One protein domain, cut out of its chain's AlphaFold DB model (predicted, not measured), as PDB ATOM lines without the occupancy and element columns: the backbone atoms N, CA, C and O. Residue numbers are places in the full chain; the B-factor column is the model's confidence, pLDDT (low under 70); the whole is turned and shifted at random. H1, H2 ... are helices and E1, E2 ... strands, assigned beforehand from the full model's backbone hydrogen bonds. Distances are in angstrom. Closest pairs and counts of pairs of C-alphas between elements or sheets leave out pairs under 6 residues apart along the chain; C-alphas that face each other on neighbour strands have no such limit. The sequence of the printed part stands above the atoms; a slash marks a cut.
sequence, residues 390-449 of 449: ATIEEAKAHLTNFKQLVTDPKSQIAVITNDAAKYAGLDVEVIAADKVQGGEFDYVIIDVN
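Overview. This is residues 390 to 449 of the 449 residues of a protein of Methanobrevibacter sp (UniProt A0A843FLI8). A small sheet of three parallel strands has a long helix, H1, lying along it over one face, with the short H2 on that same face near one end of the strands. On the other face there is no named helix; there the long link from E2 to E3, residues 432 to 442, swings away from the sheet in a wide loop. The printed part has 60 residues, with two named helices and three named strands in the order H1, E1, H2, E2, E3; the sheet runs E2, E1, E3, all parallel, and the class of the domain is mixed, helices and strands. The whole is compact, with a radius of gyration of the C-alphas of 11.0 A, and rounded, spanning 30 by 27 by 20 A.

Along the chain. Find C-alpha 413 at (160.020, 214.543, 184.178); from there E1, residues 413 to 417, runs 13.2 A. Beside it are E2, residues 429 to 431, 6.4 A long, and E3, residues 443 to 447, 13.4 A long, which ends at C-alpha 447 at (148.544, 222.077, 183.390). Look next at C-alpha 392 at (148.937, 221.845, 175.031), where H1 begins; it holds residues 392 to 405 and measures 20.3 A. H2, residues 420 to 423, measures 5.6 A.

Arrangement. Start at E1, the inner strand. E3 is its parallel neighbour at 13 degrees, with N 416 and O 445 2.8 A apart, within hydrogen-bond range. E2 is its other parallel neighbour, at 29 degrees, with N 431 and O 415 2.8 A apart, also within range. E2 and E3 are the edge strands and are apart. E1, H2 and E2 form a strand-helix-strand unit, two parallel neighbour strands with a helix between, and its crossover is right-handed. The sheet and H1 make two layers, a helix on one face of a sheet. H1 is on the sheet at a height of 9.3 A, over E3 and only just over E1, on which 3 of its C-alphas fall. On the local plane it runs along the strands, at 9 degrees to E3; the closest C-alphas of the two are those of Phe 402 and Tyr 443, 6.7 A apart. H2 is on the same face at a height of 7.9 A, only just over E1 with 3 C-alphas; its closest C-alpha pair with E2 is Ala 420 and Val 430, 6.2 A. H1 and H2 are near each other, with 5 pairs of C-alphas within 10 A. In H1, 9 of 10 O i to N i+4 pairs are within hydrogen-bond range; H2 is too short for such a pair.

Size, cuts and confidence. The two C-alphas farthest apart are those of Asp 408 and Asn 449, the chain's last residue, at 30.5 A. The printed part has no cut. The link from E2 to E3, 11 residues, is long; that from H1 to E1 is short, and the other two are tight. The mean pLDDT of the printed part is 80.2; look for values under 70 at residues 407 to 411, 434, 437 to 439 and 449.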
ATOM      1  N   ALA A 390     150.872 228.744 176.070       81.56
ATOM      2  CA  ALA A 390     149.471 229.045 175.755       81.56
ATOM      3  C   ALA A 390     148.669 227.816 175.300       81.56
ATOM      4  O   ALA A 390     147.440 227.860 175.276       81.56
ATOM      5  N   THR A 391     149.347 226.741 174.887       86.06
ATOM      6  CA  THR A 391     148.717 225.577 174.250       86.06
ATOM      7  C   THR A 391     149.306 224.260 174.744       86.06
ATOM      8  O   THR A 391     150.471 224.184 175.143       86.06
ATOM      9  N   ILE A 392     148.502 223.197 174.674       83.94
ATOM     10  CA  ILE A 392     148.937 221.845 175.031       83.94
ATOM     11  C   ILE A 392     149.973 221.297 174.042       83.94
ATOM     12  O   ILE A 392     150.857 220.536 174.428       83.94
ATOM     13  N   GLU A 393     149.905 221.692 172.773       87.69
ATOM     14  CA  GLU A 393     150.875 221.310 171.748       87.69
ATOM     15  C   GLU A 393     152.267 221.860 172.076       87.69
ATOM     16  O   GLU A 393     153.254 221.127 171.991       87.69
ATOM     17  N   GLU A 394     152.344 223.119 172.521       86.25
ATOM     18  CA  GLU A 394     153.591 223.736 172.981       86.25
ATOM     19  C   GLU A 394     154.131 223.031 174.234       86.25
ATOM     20  O   GLU A 394     155.316 222.699 174.296       86.25
ATOM     21  N   ALA A 395     153.259 222.701 175.194       85.75
ATOM     22  CA  ALA A 395     153.641 221.920 176.370       85.75
ATOM     23  C   ALA A 395     154.225 220.543 175.984       85.75
ATOM     24  O   ALA A 395     155.295 220.153 176.450       85.75
ATOM     25  N   LYS A 396     153.572 219.813 175.070       86.56
ATOM     26  CA  LYS A 396     154.049 218.505 174.581       86.56
ATOM     27  C   LYS A 396     155.382 218.600 173.831       86.56
ATOM     28  O   LYS A 396     156.209 217.690 173.942       86.56
ATOM     29  N   ALA A 397     155.618 219.690 173.102       85.62
ATOM     30  CA  ALA A 397     156.907 219.946 172.465       85.62
ATOM     31  C   ALA A 397     158.027 220.110 173.509       85.62
ATOM     32  O   ALA A 397     159.078 219.479 173.379       85.62
ATOM     33  N   HIS A 398     157.781 220.856 174.592       86.31
ATOM     34  CA  HIS A 398     158.744 221.002 175.688       86.31
ATOM     35  C   HIS A 398     159.058 219.670 176.391       86.31
ATOM     36  O   HIS A 398     160.229 219.391 176.636       86.31
ATOM     37  N   LEU A 399     158.070 218.789 176.612       85.25
ATOM     38  CA  LEU A 399     158.330 217.440 177.157       85.25
ATOM     39  C   LEU A 399     159.297 216.633 176.289       85.25
ATOM     40  O   LEU A 399     160.134 215.895 176.803       85.25
ATOM     41  N   THR A 400     159.188 216.773 174.967       81.81
ATOM     42  CA  THR A 400     160.087 216.093 174.030       81.81
ATOM     43  C   THR A 400     161.519 216.611 174.166       81.81
ATOM     44  O   THR A 400     162.452 215.810 174.141       81.81
ATOM     45  N   ASN A 401     161.696 217.919 174.374       82.38
ATOM     46  CA  ASN A 401     163.009 218.516 174.623       82.38
ATOM     47  C   ASN A 401     163.582 218.076 175.977       82.38
ATOM     48  O   ASN A 401     164.735 217.659 176.033       82.38
ATOM     49  N   PHE A 402     162.784 218.072 177.051       86.19
ATOM     50  CA  PHE A 402     163.239 217.645 178.384       86.19
ATOM     51  C   PHE A 402     163.769 216.211 178.385       86.19
ATOM     52  O   PHE A 402     164.804 215.935 178.985       86.19
ATOM     53  N   LYS A 403     163.134 215.305 177.633       79.25
ATOM     54  CA  LYS A 403     163.623 213.926 177.470       79.25
ATOM     55  C   LYS A 403     165.017 213.830 176.861       79.25
ATOM     56  O   LYS A 403     165.719 212.865 177.129       79.25
ATOM     57  N   GLN A 404     165.406 214.791 176.028       78.25
ATOM     58  CA  GLN A 404     166.745 214.826 175.438       78.25
ATOM     59  C   GLN A 404     167.795 215.349 176.428       78.25
ATOM     60  O   GLN A 404     168.967 215.013 176.290       78.25
ATOM     61  N   LEU A 405     167.377 216.144 177.419       78.00
ATOM     62  CA  LEU A 405     168.246 216.716 178.456       78.00
ATOM     63  C   LEU A 405     168.465 215.763 179.634       78.00
ATOM     64  O   LEU A 405     169.513 215.785 180.280       78.00
ATOM     65  N   VAL A 406     167.489 214.895 179.901       75.50
ATOM     66  CA  VAL A 406     167.589 213.851 180.921       75.50
ATOM     67  C   VAL A 406     168.585 212.780 180.472       75.50
ATOM     68  O   VAL A 406     168.269 211.862 179.721       75.50
ATOM     69  N   THR A 407     169.824 212.920 180.941       66.31
ATOM     70  CA  THR A 407     170.925 211.978 180.680       66.31
ATOM     71  C   THR A 407     171.170 211.010 181.840       66.31
ATOM     72  O   THR A 407     171.732 209.935 181.625       66.31
ATOM     73  N   ASP A 408     170.723 211.352 183.053       68.00
ATOM     74  CA  ASP A 408     170.724 210.454 184.210       68.00
ATOM     75  C   ASP A 408     169.437 209.605 184.202       68.00
ATOM     76  O   ASP A 408     168.343 210.167 184.223       68.00
ATOM     77  N   PRO A 409     169.522 208.260 184.229       60.78
ATOM     78  CA  PRO A 409     168.355 207.385 184.372       60.78
ATOM     79  C   PRO A 409     167.493 207.650 185.618       60.78
ATOM     80  O   PRO A 409     166.400 207.100 185.724       60.78
ATOM     81  N   LYS A 410     167.999 208.417 186.593       60.06
ATOM     82  CA  LYS A 410     167.272 208.832 187.800       60.06
ATOM     83  C   LYS A 410     166.552 210.167 187.666       60.06
ATOM     84  O   LYS A 410     165.776 210.484 188.563       60.06
ATOM     85  N   SER A 411     166.823 210.937 186.616       64.62
ATOM     86  CA  SER A 411     166.163 212.219 186.417       64.62
ATOM     87  C   SER A 411     164.696 212.024 186.048       64.62
ATOM     88  O   SER A 411     164.346 211.124 185.281       64.62
ATOM     89  N   GLN A 412     163.832 212.856 186.622       75.00
ATOM     90  CA  GLN A 412     162.382 212.700 186.550       75.00
ATOM     91  C   GLN A 412     161.739 213.889 185.840       75.00
ATOM     92  O   GLN A 412     161.996 215.051 186.165       75.00
ATOM     93  N   ILE A 413     160.878 213.578 184.868       86.44
ATOM     94  CA  ILE A 413     160.020 214.543 184.178       86.44
ATOM     95  C   ILE A 413     158.588 214.275 184.622       86.44
ATOM     96  O   ILE A 413     158.078 213.172 184.402       86.44
ATOM     97  N   ALA A 414     157.939 215.292 185.182       88.25
ATOM     98  CA  ALA A 414     156.557 215.195 185.631       88.25
ATOM     99  C   ALA A 414     155.628 216.152 184.882       88.25
ATOM    100  O   ALA A 414     155.977 217.287 184.548       88.25
ATOM    101  N   VAL A 415     154.402 215.690 184.660       89.94
ATOM    102  CA  VAL A 415     153.264 216.508 184.258       89.94
ATOM    103  C   VAL A 415     152.274 216.533 185.409       89.94
ATOM    104  O   VAL A 415     151.737 215.499 185.799       89.94
ATOM    105  N   ILE A 416     152.016 217.722 185.934       90.06
ATOM    106  CA  ILE A 416     151.071 217.962 187.015       90.06
ATOM    107  C   ILE A 416     149.756 218.407 186.392       90.06
ATOM    108  O   ILE A 416     149.687 219.493 185.819       90.06
ATOM    109  N   THR A 417     148.727 217.568 186.467       89.19
ATOM    110  CA  THR A 417     147.407 217.859 185.896       89.19
ATOM    111  C   THR A 417     146.317 216.997 186.522       89.19
ATOM    112  O   THR A 417     146.545 215.844 186.885       89.19
ATOM    113  N   ASN A 418     145.100 217.535 186.592       86.44
ATOM    114  CA  ASN A 418     143.915 216.759 186.964       86.44
ATOM    115  C   ASN A 418     143.280 216.033 185.761       86.44
ATOM    116  O   ASN A 418     142.367 215.230 185.953       86.44
ATOM    117  N   ASP A 419     143.771 216.266 184.539       88.62
ATOM    118  CA  ASP A 419     143.329 215.591 183.317       88.62
ATOM    119  C   ASP A 419     144.473 214.770 182.701       88.62
ATOM    120  O   ASP A 419     145.128 215.148 181.728       88.62
ATOM    121  N   ALA A 420     144.717 213.593 183.280       85.81
ATOM    122  CA  ALA A 420     145.785 212.708 182.823       85.81
ATOM    123  C   ALA A 420     145.595 212.210 181.376       85.81
ATOM    124  O   ALA A 420     146.567 211.837 180.714       85.81
ATOM    125  N   ALA A 421     144.362 212.219 180.852       87.25
ATOM    126  CA  ALA A 421     144.072 211.742 179.503       87.25
ATOM    127  C   ALA A 421     144.726 212.626 178.427       87.25
ATOM    128  O   ALA A 421     145.165 212.110 177.397       87.25
ATOM    129  N   LYS A 422     144.880 213.932 178.690       87.06
ATOM    130  CA  LYS A 422     145.576 214.889 177.809       87.06
ATOM    131  C   LYS A 422     147.008 214.477 177.468       87.06
ATOM    132  O   LYS A 422     147.494 214.776 176.370       87.06
ATOM    133  N   TYR A 423     147.664 213.774 178.387       86.38
ATOM    134  CA  TYR A 423     149.066 213.370 178.299       86.38
ATOM    135  C   TYR A 423     149.240 211.855 178.115       86.38
ATOM    136  O   TYR A 423     150.362 211.353 178.145       86.38
ATOM    137  N   ALA A 424     148.148 211.124 177.862       80.06
ATOM    138  CA  ALA A 424     148.191 209.692 177.609       80.06
ATOM    139  C   ALA A 424     149.112 209.346 176.422       80.06
ATOM    140  O   ALA A 424     149.107 210.013 175.386       80.06
ATOM    141  N   GLY A 425     149.897 208.276 176.572       75.75
ATOM    142  CA  GLY A 425     150.845 207.809 175.551       75.75
ATOM    143  C   GLY A 425     152.196 208.532 175.548       75.75
ATOM    144  O   GLY A 425     153.068 208.174 174.757       75.75
ATOM    145  N   LEU A 426     152.401 209.512 176.432       79.00
ATOM    146  CA  LEU A 426     153.713 210.097 176.681       79.00
ATOM    147  C   LEU A 426     154.408 209.324 177.802       79.00
ATOM    148  O   LEU A 426     153.839 209.105 178.862       79.00
ATOM    149  N   ASP A 427     155.653 208.924 177.558       79.19
ATOM    150  CA  ASP A 427     156.508 208.279 178.562       79.19
ATOM    151  C   ASP A 427     157.035 209.326 179.566       79.19
ATOM    152  O   ASP A 427     158.155 209.811 179.423       79.19
ATOM    153  N   VAL A 428     156.152 209.811 180.440       80.31
ATOM    154  CA  VAL A 428     156.399 210.795 181.512       80.31
ATOM    155  C   VAL A 428     155.512 210.461 182.709       80.31
ATOM    156  O   VAL A 428     154.458 209.842 182.550       80.31
ATOM    157  N   GLU A 429     155.907 210.886 183.905       86.19
ATOM    158  CA  GLU A 429     155.075 210.708 185.092       86.19
ATOM    159  C   GLU A 429     153.938 211.738 185.088       86.19
ATOM    160  O   GLU A 429     154.186 212.937 184.984       86.19
ATOM    161  N   VAL A 430     152.683 211.288 185.172       87.50
ATOM    162  CA  VAL A 430     151.511 212.175 185.220       87.50
ATOM    163  C   VAL A 430     150.904 212.118 186.615       87.50
ATOM    164  O   VAL A 430     150.452 211.062 187.059       87.50
ATOM    165  N   ILE A 431     150.900 213.257 187.302       87.00
ATOM    166  CA  ILE A 431     150.572 213.372 188.723       87.00
ATOM    167  C   ILE A 431     149.413 214.352 188.886       87.00
ATOM    168  O   ILE A 431     149.411 215.437 188.310       87.00
ATOM    169  N   ALA A 432     148.422 213.976 189.691       83.38
ATOM    170  CA  ALA A 432     147.331 214.876 190.047       83.38
ATOM    171  C   ALA A 432     147.839 216.042 190.912       83.38
ATOM    172  O   ALA A 432     148.758 215.871 191.718       83.38
ATOM    173  N   ALA A 433     147.246 217.230 190.760       77.44
ATOM    174  CA  ALA A 433     147.732 218.438 191.434       77.44
ATOM    175  C   ALA A 433     147.676 218.333 192.969       77.44
ATOM    176  O   ALA A 433     148.523 218.889 193.660       77.44
ATOM    177  N   ASP A 434     146.726 217.567 193.504       69.81
ATOM    178  CA  ASP A 434     146.567 217.282 194.933       69.81
ATOM    179  C   ASP A 434     147.583 216.260 195.482       69.81
ATOM    180  O   ASP A 434     147.647 216.043 196.691       69.81
ATOM    181  N   LYS A 435     148.383 215.630 194.614       72.31
ATOM    182  CA  LYS A 435     149.340 214.569 194.972       72.31
ATOM    183  C   LYS A 435     150.797 214.920 194.711       72.31
ATOM    184  O   LYS A 435     151.668 214.108 195.001       72.31
ATOM    185  N   VAL A 436     151.075 216.096 194.152       76.25
ATOM    186  CA  VAL A 436     152.441 216.461 193.750       76.25
ATOM    187  C   VAL A 436     153.319 216.975 194.891       76.25
ATOM    188  O   VAL A 436     154.533 217.115 194.749       76.25
ATOM    189  N   GLN A 437     152.711 217.290 196.030       67.25
ATOM    190  CA  GLN A 437     153.408 217.901 197.148       67.25
ATOM    191  C   GLN A 437     154.531 216.983 197.662       67.25
ATOM    192  O   GLN A 437     154.300 215.820 197.982       67.25
ATOM    193  N   GLY A 438     155.760 217.508 197.706       62.06
ATOM    194  CA  GLY A 438     156.951 216.746 198.091       62.06
ATOM    195  C   GLY A 438     157.645 215.988 196.962       62.06
ATOM    196  O   GLY A 438     158.617 215.291 197.236       62.06
ATOM    197  N   GLY A 439     157.178 216.098 195.718       67.38
ATOM    198  CA  GLY A 439     157.887 215.559 194.560       67.38
ATOM    199  C   GLY A 439     159.124 216.390 194.200       67.38
ATOM    200  O   GLY A 439     159.076 217.620 194.203       67.38
ATOM    201  N   GLU A 440     160.226 215.718 193.869       71.50
ATOM    202  CA  GLU A 440     161.434 216.340 193.320       71.50
ATOM    203  C   GLU A 440     161.585 215.913 191.859       71.50
ATOM    204  O   GLU A 440     161.765 214.732 191.572       71.50
ATOM    205  N   PHE A 441     161.523 216.876 190.941       79.62
ATOM    206  CA  PHE A 441     161.607 216.635 189.501       79.62
ATOM    207  C   PHE A 441     162.611 217.600 188.876       79.62
ATOM    208  O   PHE A 441     162.709 218.755 189.297       79.62
ATOM    209  N   ASP A 442     163.323 217.147 187.848       78.75
ATOM    210  CA  ASP A 442     164.264 217.992 187.108       78.75
ATOM    211  C   ASP A 442     163.522 218.955 186.177       78.75
ATOM    212  O   ASP A 442     163.887 220.124 186.054       78.75
ATOM    213  N   TYR A 443     162.445 218.465 185.554       85.06
ATOM    214  CA  TYR A 443     161.598 219.240 184.654       85.06
ATOM    215  C   TYR A 443     160.121 218.958 184.921       85.06
ATOM    216  O   TYR A 443     159.705 217.806 185.062       85.06
ATOM    217  N   VAL A 444     159.316 220.020 184.950       88.00
ATOM    218  CA  VAL A 444     157.890 219.941 185.280       88.00
ATOM    219  C   VAL A 444     157.065 220.737 184.281       88.00
ATOM    220  O   VAL A 444     157.421 221.859 183.921       88.00
ATOM    221  N   ILE A 445     155.927 220.177 183.877       88.12
ATOM    222  CA  ILE A 445     154.829 220.928 183.262       88.12
ATOM    223  C   ILE A 445     153.652 220.945 184.223       88.12
ATOM    224  O   ILE A 445     153.243 219.897 184.708       88.12
ATOM    225  N   ILE A 446     153.091 222.129 184.467       87.69
ATOM    226  CA  ILE A 446     151.882 222.308 185.274       87.69
ATOM    227  C   ILE A 446     150.743 222.703 184.334       87.69
ATOM    228  O   ILE A 446     150.755 223.805 183.786       87.69
ATOM    229  N   ASP A 447     149.775 221.806 184.138       85.38
ATOM    230  CA  ASP A 447     148.544 222.077 183.390       85.38
ATOM    231  C   ASP A 447     147.369 222.207 184.360       85.38
ATOM    232  O   ASP A 447     146.906 221.229 184.954       85.38
ATOM    233  N   VAL A 448     146.914 223.448 184.526       76.75
ATOM    234  CA  VAL A 448     145.790 223.822 185.394       76.75
ATOM    235  C   VAL A 448     144.444 223.843 184.660       76.75
ATOM    236  O   VAL A 448     143.431 224.148 185.289       76.75
ATOM    237  N   ASN A 449     144.430 223.563 183.350       64.38
ATOM    238  CA  ASN A 449     143.240 223.637 182.495       64.38
ATOM    239  C   ASN A 449     142.623 222.270 182.206       64.38
ATOM    240  O   ASN A 449     143.242 221.223 182.495       64.38
TER     241      ASN A 449